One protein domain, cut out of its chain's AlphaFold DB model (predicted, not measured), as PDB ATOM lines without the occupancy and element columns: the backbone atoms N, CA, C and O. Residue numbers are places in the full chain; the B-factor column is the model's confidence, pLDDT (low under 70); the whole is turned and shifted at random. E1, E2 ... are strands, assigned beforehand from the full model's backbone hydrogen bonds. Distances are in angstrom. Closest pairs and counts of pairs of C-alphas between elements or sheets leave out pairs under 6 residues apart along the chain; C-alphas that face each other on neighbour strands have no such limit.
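Overview. This is residues 70 to 129 of the 129 residues of the protein "Hypothetical protein" of Rotaria magnacalcarata (UniProt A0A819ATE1). There is little regular structure: a small three-stranded sheet lies in a mostly loop-built chain, whose unnamed end runs out past the sheet, then folds back as a loose loop, residues 113 to 128, over one face. The 60 printed residues hold strands E1, E2 and E3, with no named helix; 13 residues are in named elements, all strand. The mixed sheet runs E1, E3, E2. The outline is flat, 38 by 29 by 12 A, only just compact, close to loose, with a radius of gyration of the C-alphas of 12.3 A.

Arrangement. E1, residues 77 to 79, is parallel to E3, residues 94 to 98, at 26 degrees; N 78 and O 95 are 2.8 A apart, within hydrogen-bond range. E2, residues 87 to 91, and E3 form an antiparallel hairpin with a tight link; N 96 and O 89 are 2.8 A apart, within hydrogen-bond range. E1 and E2 are apart.

Along the chain. E1 begins at C-alpha 77 (-2.483, 35.083, -45.022). E2 spans 11.8 A. E3 spans 13.0 A, ending at C-alpha 98 (-5.492, 41.140, -37.540).

Size, cuts and confidence. The printed part has no cut. Residues 70 to 75 and 129 have pLDDT under 70.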
ATOM      1  N   PRO A  70     -15.840  33.725 -51.438       48.06
ATOM      2  CA  PRO A  70     -15.026  33.049 -50.431       48.06
ATOM      3  C   PRO A  70     -13.527  33.259 -50.653       48.06
ATOM      4  O   PRO A  70     -13.076  33.486 -51.774       48.06
ATOM      5  N   CYS A  71     -12.748  33.111 -49.581       51.22
ATOM      6  CA  CYS A  71     -11.292  33.168 -49.634       51.22
ATOM      7  C   CYS A  71     -10.733  32.209 -50.702       51.22
ATOM      8  O   CYS A  71     -11.066  31.020 -50.703       51.22
ATOM      9  N   VAL A  72      -9.906  32.737 -51.608       50.91
ATOM     10  CA  VAL A  72      -9.371  32.012 -52.769       50.91
ATOM     11  C   VAL A  72      -8.040  31.347 -52.400       50.91
ATOM     12  O   VAL A  72      -7.160  31.982 -51.827       50.91
ATOM     13  N   ASP A  73      -7.868  30.069 -52.721       46.03
ATOM     14  CA  ASP A  73      -6.575  29.373 -52.618       46.03
ATOM     15  C   ASP A  73      -5.711  29.764 -53.842       46.03
ATOM     16  O   ASP A  73      -6.259  29.800 -54.948       46.03
ATOM     17  N   PRO A  74      -4.401  30.079 -53.719       57.69
ATOM     18  CA  PRO A  74      -3.530  29.933 -52.552       57.69
ATOM     19  C   PRO A  74      -3.241  31.226 -51.767       57.69
ATOM     20  O   PRO A  74      -2.079  31.590 -51.572       57.69
ATOM     21  N   VAL A  75      -4.255  31.911 -51.226       69.06
ATOM     22  CA  VAL A  75      -4.009  32.965 -50.223       69.06
ATOM     23  C   VAL A  75      -3.650  32.311 -48.885       69.06
ATOM     24  O   VAL A  75      -4.468  31.632 -48.273       69.06
ATOM     25  N   ARG A  76      -2.420  32.505 -48.398       75.75
ATOM     26  CA  ARG A  76      -1.955  31.905 -47.127       75.75
ATOM     27  C   ARG A  76      -2.221  32.779 -45.900       75.75
ATOM     28  O   ARG A  76      -2.498  32.252 -44.824       75.75
ATOM     29  N   LEU A  77      -2.184  34.101 -46.064       79.31
ATOM     30  CA  LEU A  77      -2.483  35.083 -45.022       79.31
ATOM     31  C   LEU A  77      -3.390  36.174 -45.591       79.31
ATOM     32  O   LEU A  77      -3.037  36.836 -46.560       79.31
ATOM     33  N   TRP A  78      -4.520  36.396 -44.931       80.75
ATOM     34  CA  TRP A  78      -5.377  37.552 -45.121       80.75
ATOM     35  C   TRP A  78      -5.245  38.461 -43.898       80.75
ATOM     36  O   TRP A  78      -5.728  38.140 -42.809       80.75
ATOM     37  N   ALA A  79      -4.586  39.606 -44.084       83.25
ATOM     38  CA  ALA A  79      -4.519  40.674 -43.093       83.25
ATOM     39  C   ALA A  79      -5.600  41.737 -43.345       83.25
ATOM     40  O   ALA A  79      -5.852  42.106 -44.490       83.25
ATOM     41  N   HIS A  80      -6.248  42.236 -42.289       76.25
ATOM     42  CA  HIS A  80      -7.280  43.279 -42.404       76.25
ATOM     43  C   HIS A  80      -7.281  44.251 -41.217       76.25
ATOM     44  O   HIS A  80      -6.667  43.994 -40.177       76.25
ATOM     45  N   GLY A  81      -7.971  45.379 -41.392       77.06
ATOM     46  CA  GLY A  81      -8.101  46.457 -40.409       77.06
ATOM     47  C   GLY A  81      -9.541  46.965 -40.281       77.06
ATOM     48  O   GLY A  81     -10.486  46.257 -40.612       77.06
ATOM     49  N   HIS A  82      -9.699  48.212 -39.826       78.38
ATOM     50  CA  HIS A  82     -10.958  48.978 -39.772       78.38
ATOM     51  C   HIS A  82     -12.023  48.515 -38.758       78.38
ATOM     52  O   HIS A  82     -12.733  49.345 -38.201       78.38
ATOM     53  N   THR A  83     -12.125  47.222 -38.454       78.56
ATOM     54  CA  THR A  83     -13.213  46.672 -37.622       78.56
ATOM     55  C   THR A  83     -13.074  46.913 -36.118       78.56
ATOM     56  O   THR A  83     -13.991  46.589 -35.364       78.56
ATOM     57  N   HIS A  84     -11.923  47.416 -35.666       82.75
ATOM     58  CA  HIS A  84     -11.550  47.540 -34.253       82.75
ATOM     59  C   HIS A  84     -11.615  46.191 -33.519       82.75
ATOM     60  O   HIS A  84     -11.880  46.110 -32.320       82.75
ATOM     61  N   ARG A  85     -11.373  45.095 -34.253       78.81
ATOM     62  CA  ARG A  85     -11.331  43.735 -33.711       78.81
ATOM     63  C   ARG A  85     -10.138  42.969 -34.256       78.81
ATOM     64  O   ARG A  85     -10.040  42.721 -35.459       78.81
ATOM     65  N   SER A  86      -9.265  42.542 -33.353       87.00
ATOM     66  CA  SER A  86      -8.237  41.551 -33.646       87.00
ATOM     67  C   SER A  86      -8.877  40.193 -33.918       87.00
ATOM     68  O   SER A  86      -9.737  39.729 -33.166       87.00
ATOM     69  N   THR A  87      -8.436  39.533 -34.981       87.31
ATOM     70  CA  THR A  87      -8.876  38.189 -35.358       87.31
ATOM     71  C   THR A  87      -7.674  37.274 -35.523       87.31
ATOM     72  O   THR A  87      -6.613  37.707 -35.960       87.31
ATOM     73  N   ASN A  88      -7.851  35.995 -35.223       90.06
ATOM     74  CA  ASN A  88      -6.931  34.936 -35.618       90.06
ATOM     75  C   ASN A  88      -7.751  33.668 -35.831       90.06
ATOM     76  O   ASN A  88      -8.127  33.001 -34.868       90.06
ATOM     77  N   LEU A  89      -8.058  33.363 -37.085       87.06
ATOM     78  CA  LEU A  89      -8.859  32.203 -37.448       87.06
ATOM     79  C   LEU A  89      -8.366  31.596 -38.762       87.06
ATOM     80  O   LEU A  89      -7.716  32.265 -39.563       87.06
ATOM     81  N   MET A  90      -8.644  30.310 -38.952       80.19
ATOM     82  CA  MET A  90      -8.377  29.610 -40.207       80.19
ATOM     83  C   MET A  90      -9.671  29.496 -41.003       80.19
ATOM     84  O   MET A  90     -10.665  28.991 -40.479       80.19
ATOM     85  N   VAL A  91      -9.640  29.937 -42.260       74.69
ATOM     86  CA  VAL A  91     -10.679  29.666 -43.263       74.69
ATOM     87  C   VAL A  91     -10.017  28.854 -44.368       74.69
ATOM     88  O   VAL A  91      -9.152  29.370 -45.070       74.69
ATOM     89  N   ASN A  92     -10.386  27.582 -44.518       77.81
ATOM     90  CA  ASN A  92      -9.684  26.642 -45.401       77.81
ATOM     91  C   ASN A  92      -8.166  26.610 -45.101       77.81
ATOM     92  O   ASN A  92      -7.766  26.430 -43.949       77.81
ATOM     93  N   SER A  93      -7.326  26.790 -46.126       71.69
ATOM     94  CA  SER A  93      -5.864  26.917 -46.046       71.69
ATOM     95  C   SER A  93      -5.386  28.336 -45.696       71.69
ATOM     96  O   SER A  93      -4.185  28.537 -45.504       71.69
ATOM     97  N   THR A  94      -6.289  29.315 -45.570       78.44
ATOM     98  CA  THR A  94      -5.947  30.722 -45.338       78.44
ATOM     99  C   THR A  94      -6.038  31.109 -43.866       78.44
ATOM    100  O   THR A  94      -7.064  30.921 -43.204       78.44
ATOM    101  N   ARG A  95      -4.984  31.748 -43.353       83.69
ATOM    102  CA  ARG A  95      -5.001  32.427 -42.054       83.69
ATOM    103  C   ARG A  95      -5.639  33.807 -42.201       83.69
ATOM    104  O   ARG A  95      -5.046  34.675 -42.826       83.69
ATOM    105  N   LEU A  96      -6.785  34.053 -41.571       85.56
ATOM    106  CA  LEU A  96      -7.340  35.401 -41.413       85.56
ATOM    107  C   LEU A  96      -6.859  35.979 -40.077       85.56
ATOM    108  O   LEU A  96      -7.251  35.495 -39.008       85.56
ATOM    109  N   ALA A  97      -5.992  36.993 -40.125       88.12
ATOM    110  CA  ALA A  97      -5.383  37.567 -38.930       88.12
ATOM    111  C   ALA A  97      -5.374  39.103 -38.927       88.12
ATOM    112  O   ALA A  97      -5.107  39.745 -39.934       88.12
ATOM    113  N   SER A  98      -5.621  39.700 -37.766       87.75
ATOM    114  CA  SER A  98      -5.492  41.140 -37.540       87.75
ATOM    115  C   SER A  98      -5.069  41.398 -36.094       87.75
ATOM    116  O   SER A  98      -5.354  40.602 -35.198       87.75
ATOM    117  N   ASN A  99      -4.375  42.510 -35.863       87.75
ATOM    118  CA  ASN A  99      -3.925  42.924 -34.534       87.75
ATOM    119  C   ASN A  99      -4.240  44.402 -34.313       87.75
ATOM    120  O   ASN A  99      -3.362  45.263 -34.375       87.75
ATOM    121  N   GLN A 100      -5.523  44.703 -34.164       84.94
ATOM    122  CA  GLN A 100      -6.012  46.073 -34.207       84.94
ATOM    123  C   GLN A 100      -5.941  46.701 -32.818       84.94
ATOM    124  O   GLN A 100      -6.433  46.130 -31.848       84.94
ATOM    125  N   PHE A 101      -5.341  47.888 -32.729       81.94
ATOM    126  CA  PHE A 101      -5.325  48.675 -31.494       81.94
ATOM    127  C   PHE A 101      -6.686  49.338 -31.228       81.94
ATOM    128  O   PHE A 101      -7.161  49.329 -30.097       81.94
ATOM    129  N   GLY A 102      -7.336  49.849 -32.283       78.12
ATOM    130  CA  GLY A 102      -8.565  50.644 -32.191       78.12
ATOM    131  C   GLY A 102      -8.365  51.938 -31.401       78.12
ATOM    132  O   GLY A 102      -7.264  52.499 -31.375       78.12
ATOM    133  N   TYR A 103      -9.423  52.441 -30.772       78.00
ATOM    134  CA  TYR A 103      -9.338  53.597 -29.885       78.00
ATOM    135  C   TYR A 103      -8.911  53.201 -28.468       78.00
ATOM    136  O   TYR A 103      -9.188  52.109 -27.992       78.00
ATOM    137  N   LEU A 104      -8.298  54.143 -27.743       75.31
ATOM    138  CA  LEU A 104      -7.804  53.934 -26.371       75.31
ATOM    139  C   LEU A 104      -8.868  53.449 -25.369       75.31
ATOM    140  O   LEU A 104      -8.519  52.853 -24.356       75.31
ATOM    141  N   SER A 105     -10.150  53.720 -25.623       82.94
ATOM    142  CA  SER A 105     -11.266  53.262 -24.787       82.94
ATOM    143  C   SER A 105     -11.784  51.870 -25.153       82.94
ATOM    144  O   SER A 105     -12.690  51.369 -24.490       82.94
ATOM    145  N   GLU A 106     -11.273  51.261 -26.221       80.62
ATOM    146  CA  GLU A 106     -11.778  50.004 -26.758       80.62
ATOM    147  C   GLU A 106     -10.855  48.842 -26.405       80.62
ATOM    148  O   GLU A 106      -9.630  48.926 -26.478       80.62
ATOM    149  N   ASN A 107     -11.464  47.709 -26.060       86.81
ATOM    150  CA  ASN A 107     -10.747  46.451 -25.969       86.81
ATOM    151  C   ASN A 107     -10.875  45.700 -27.296       86.81
ATOM    152  O   ASN A 107     -11.797  44.908 -27.497       86.81
ATOM    153  N   CYS A 108      -9.929  45.957 -28.191       87.50
ATOM    154  CA  CYS A 108      -9.902  45.375 -29.531       87.50
ATOM    155  C   CYS A 108      -9.220  43.997 -29.579       87.50
ATOM    156  O   CYS A 108      -9.191  43.365 -30.634       87.50
ATOM    157  N   GLY A 109      -8.654  43.520 -28.462       87.56
ATOM    158  CA  GLY A 109      -7.823  42.311 -28.430       87.56
ATOM    159  C   GLY A 109      -6.418  42.522 -29.006       87.56
ATOM    160  O   GLY A 109      -5.846  41.598 -29.585       87.56
ATOM    161  N   PHE A 110      -5.874  43.738 -28.907       88.81
ATOM    162  CA  PHE A 110      -4.509  44.048 -29.332       88.81
ATOM    163  C   PHE A 110      -3.473  43.252 -28.531       88.81
ATOM    164  O   PHE A 110      -3.507  43.202 -27.301       88.81
ATOM    165  N   ARG A 111      -2.516  42.664 -29.242       87.88
ATOM    166  CA  ARG A 111      -1.420  41.858 -28.707       87.88
ATOM    167  C   ARG A 111      -0.094  42.515 -29.112       87.88
ATOM    168  O   ARG A 111       0.333  42.352 -30.253       87.88
ATOM    169  N   PRO A 112       0.581  43.267 -28.220       82.62
ATOM    170  CA  PRO A 112       1.752  44.083 -28.579       82.62
ATOM    171  C   PRO A 112       2.945  43.271 -29.097       82.62
ATOM    172  O   PRO A 112       3.753  43.787 -29.868       82.62
ATOM    173  N   ASN A 113       3.031  41.999 -28.703       84.00
ATOM    174  CA  ASN A 113       4.093  41.080 -29.107       84.00
ATOM    175  C   ASN A 113       3.642  40.097 -30.195       84.00
ATOM    176  O   ASN A 113       4.346  39.131 -30.477       84.00
ATOM    177  N   MET A 114       2.475  40.320 -30.812       86.44
ATOM    178  CA  MET A 114       1.994  39.422 -31.854       86.44
ATOM    179  C   MET A 114       2.948  39.428 -33.048       86.44
ATOM    180  O   MET A 114       3.273  40.483 -33.597       86.44
ATOM    181  N   LYS A 115       3.352  38.237 -33.480       85.44
ATOM    182  CA  LYS A 115       4.139  38.010 -34.693       85.44
ATOM    183  C   LYS A 115       3.412  37.016 -35.589       85.44
ATOM    184  O   LYS A 115       2.762  36.091 -35.100       85.44
ATOM    185  N   ILE A 116       3.562  37.198 -36.896       84.88
ATOM    186  CA  ILE A 116       3.087  36.258 -37.910       84.88
ATOM    187  C   ILE A 116       4.293  35.819 -38.751       84.88
ATOM    188  O   ILE A 116       4.612  36.489 -39.732       84.88
ATOM    189  N   PRO A 117       5.037  34.769 -38.352       83.19
ATOM    190  CA  PRO A 117       6.064  34.187 -39.210       83.19
ATOM    191  C   PRO A 117       5.452  33.619 -40.496       83.19
ATOM    192  O   PRO A 117       4.471  32.871 -40.451       83.19
ATOM    193  N   LEU A 118       6.072  33.972 -41.622       76.81
ATOM    194  CA  LEU A 118       5.863  33.358 -42.929       76.81
ATOM    195  C   LEU A 118       7.065  32.447 -43.193       76.81
ATOM    196  O   LEU A 118       8.202  32.919 -43.164       76.81
ATOM    197  N   TYR A 119       6.816  31.155 -43.377       78.38
ATOM    198  CA  TYR A 119       7.855  30.154 -43.629       78.38
ATOM    199  C   TYR A 119       7.967  29.844 -45.129       78.38
ATOM    200  O   TYR A 119       6.998  30.018 -45.869       78.38
ATOM    201  N   ASP A 120       9.122  29.336 -45.568       78.38
ATOM    202  CA  ASP A 120       9.392  29.002 -46.981       78.38
ATOM    203  C   ASP A 120       8.460  27.908 -47.535       78.38
ATOM    204  O   ASP A 120       8.198  27.849 -48.734       78.38
ATOM    205  N   ASP A 121       7.906  27.057 -46.665       78.94
ATOM    206  CA  ASP A 121       6.889  26.053 -47.012       78.94
ATOM    207  C   ASP A 121       5.464  26.647 -47.144       78.94
ATOM    208  O   ASP A 121       4.481  25.937 -47.391       78.94
ATOM    209  N   GLY A 122       5.337  27.965 -46.974       71.44
ATOM    210  CA  GLY A 122       4.083  28.706 -47.002       71.44
ATOM    211  C   GLY A 122       3.226  28.534 -45.744       71.44
ATOM    212  O   GLY A 122       2.040  28.879 -45.778       71.44
ATOM    213  N   THR A 123       3.774  27.980 -44.657       81.19
ATOM    214  CA  THR A 123       3.097  27.909 -43.356       81.19
ATOM    215  C   THR A 123       2.973  29.307 -42.744       81.19
ATOM    216  O   THR A 123       3.886  30.129 -42.831       81.19
ATOM    217  N   VAL A 124       1.836  29.570 -42.088       84.19
ATOM    218  CA  VAL A 124       1.548  30.839 -41.404       84.19
ATOM    219  C   VAL A 124       0.997  30.574 -40.005       84.19
ATOM    220  O   VAL A 124      -0.122  30.076 -39.836       84.19
ATOM    221  N   ASN A 125       1.770  30.956 -38.988       86.25
ATOM    222  CA  ASN A 125       1.395  30.825 -37.578       86.25
ATOM    223  C   ASN A 125       1.312  32.194 -36.902       86.25
ATOM    224  O   ASN A 125       1.956  33.138 -37.336       86.25
ATOM    225  N   VAL A 126       0.533  32.296 -35.824       87.44
ATOM    226  CA  VAL A 126       0.456  33.502 -34.985       87.44
ATOM    227  C   VAL A 126       1.091  33.189 -33.635       87.44
ATOM    228  O   VAL A 126       0.728  32.196 -33.006       87.44
ATOM    229  N   THR A 127       2.033  34.018 -33.190       87.69
ATOM    230  CA  THR A 127       2.767  33.840 -31.923       87.69
ATOM    231  C   THR A 127       2.790  35.137 -31.103       87.69
ATOM    232  O   THR A 127       2.507  36.200 -31.645       87.69
ATOM    233  N   ASP A 128       3.107  35.054 -29.802       80.44
ATOM    234  CA  ASP A 128       3.285  36.203 -28.874       80.44
ATOM    235  C   ASP A 128       4.740  36.390 -28.407       80.44
ATOM    236  O   ASP A 128       4.995  36.921 -27.324       80.44
ATOM    237  N   ALA A 129       5.694  35.876 -29.181       60.06
ATOM    238  CA  ALA A 129       7.100  35.809 -28.786       60.06
ATOM    239  C   ALA A 129       7.801  37.175 -28.770       60.06
ATOM    240  O   ALA A 129       7.368  38.120 -29.463       60.06
TER     241      ALA A 129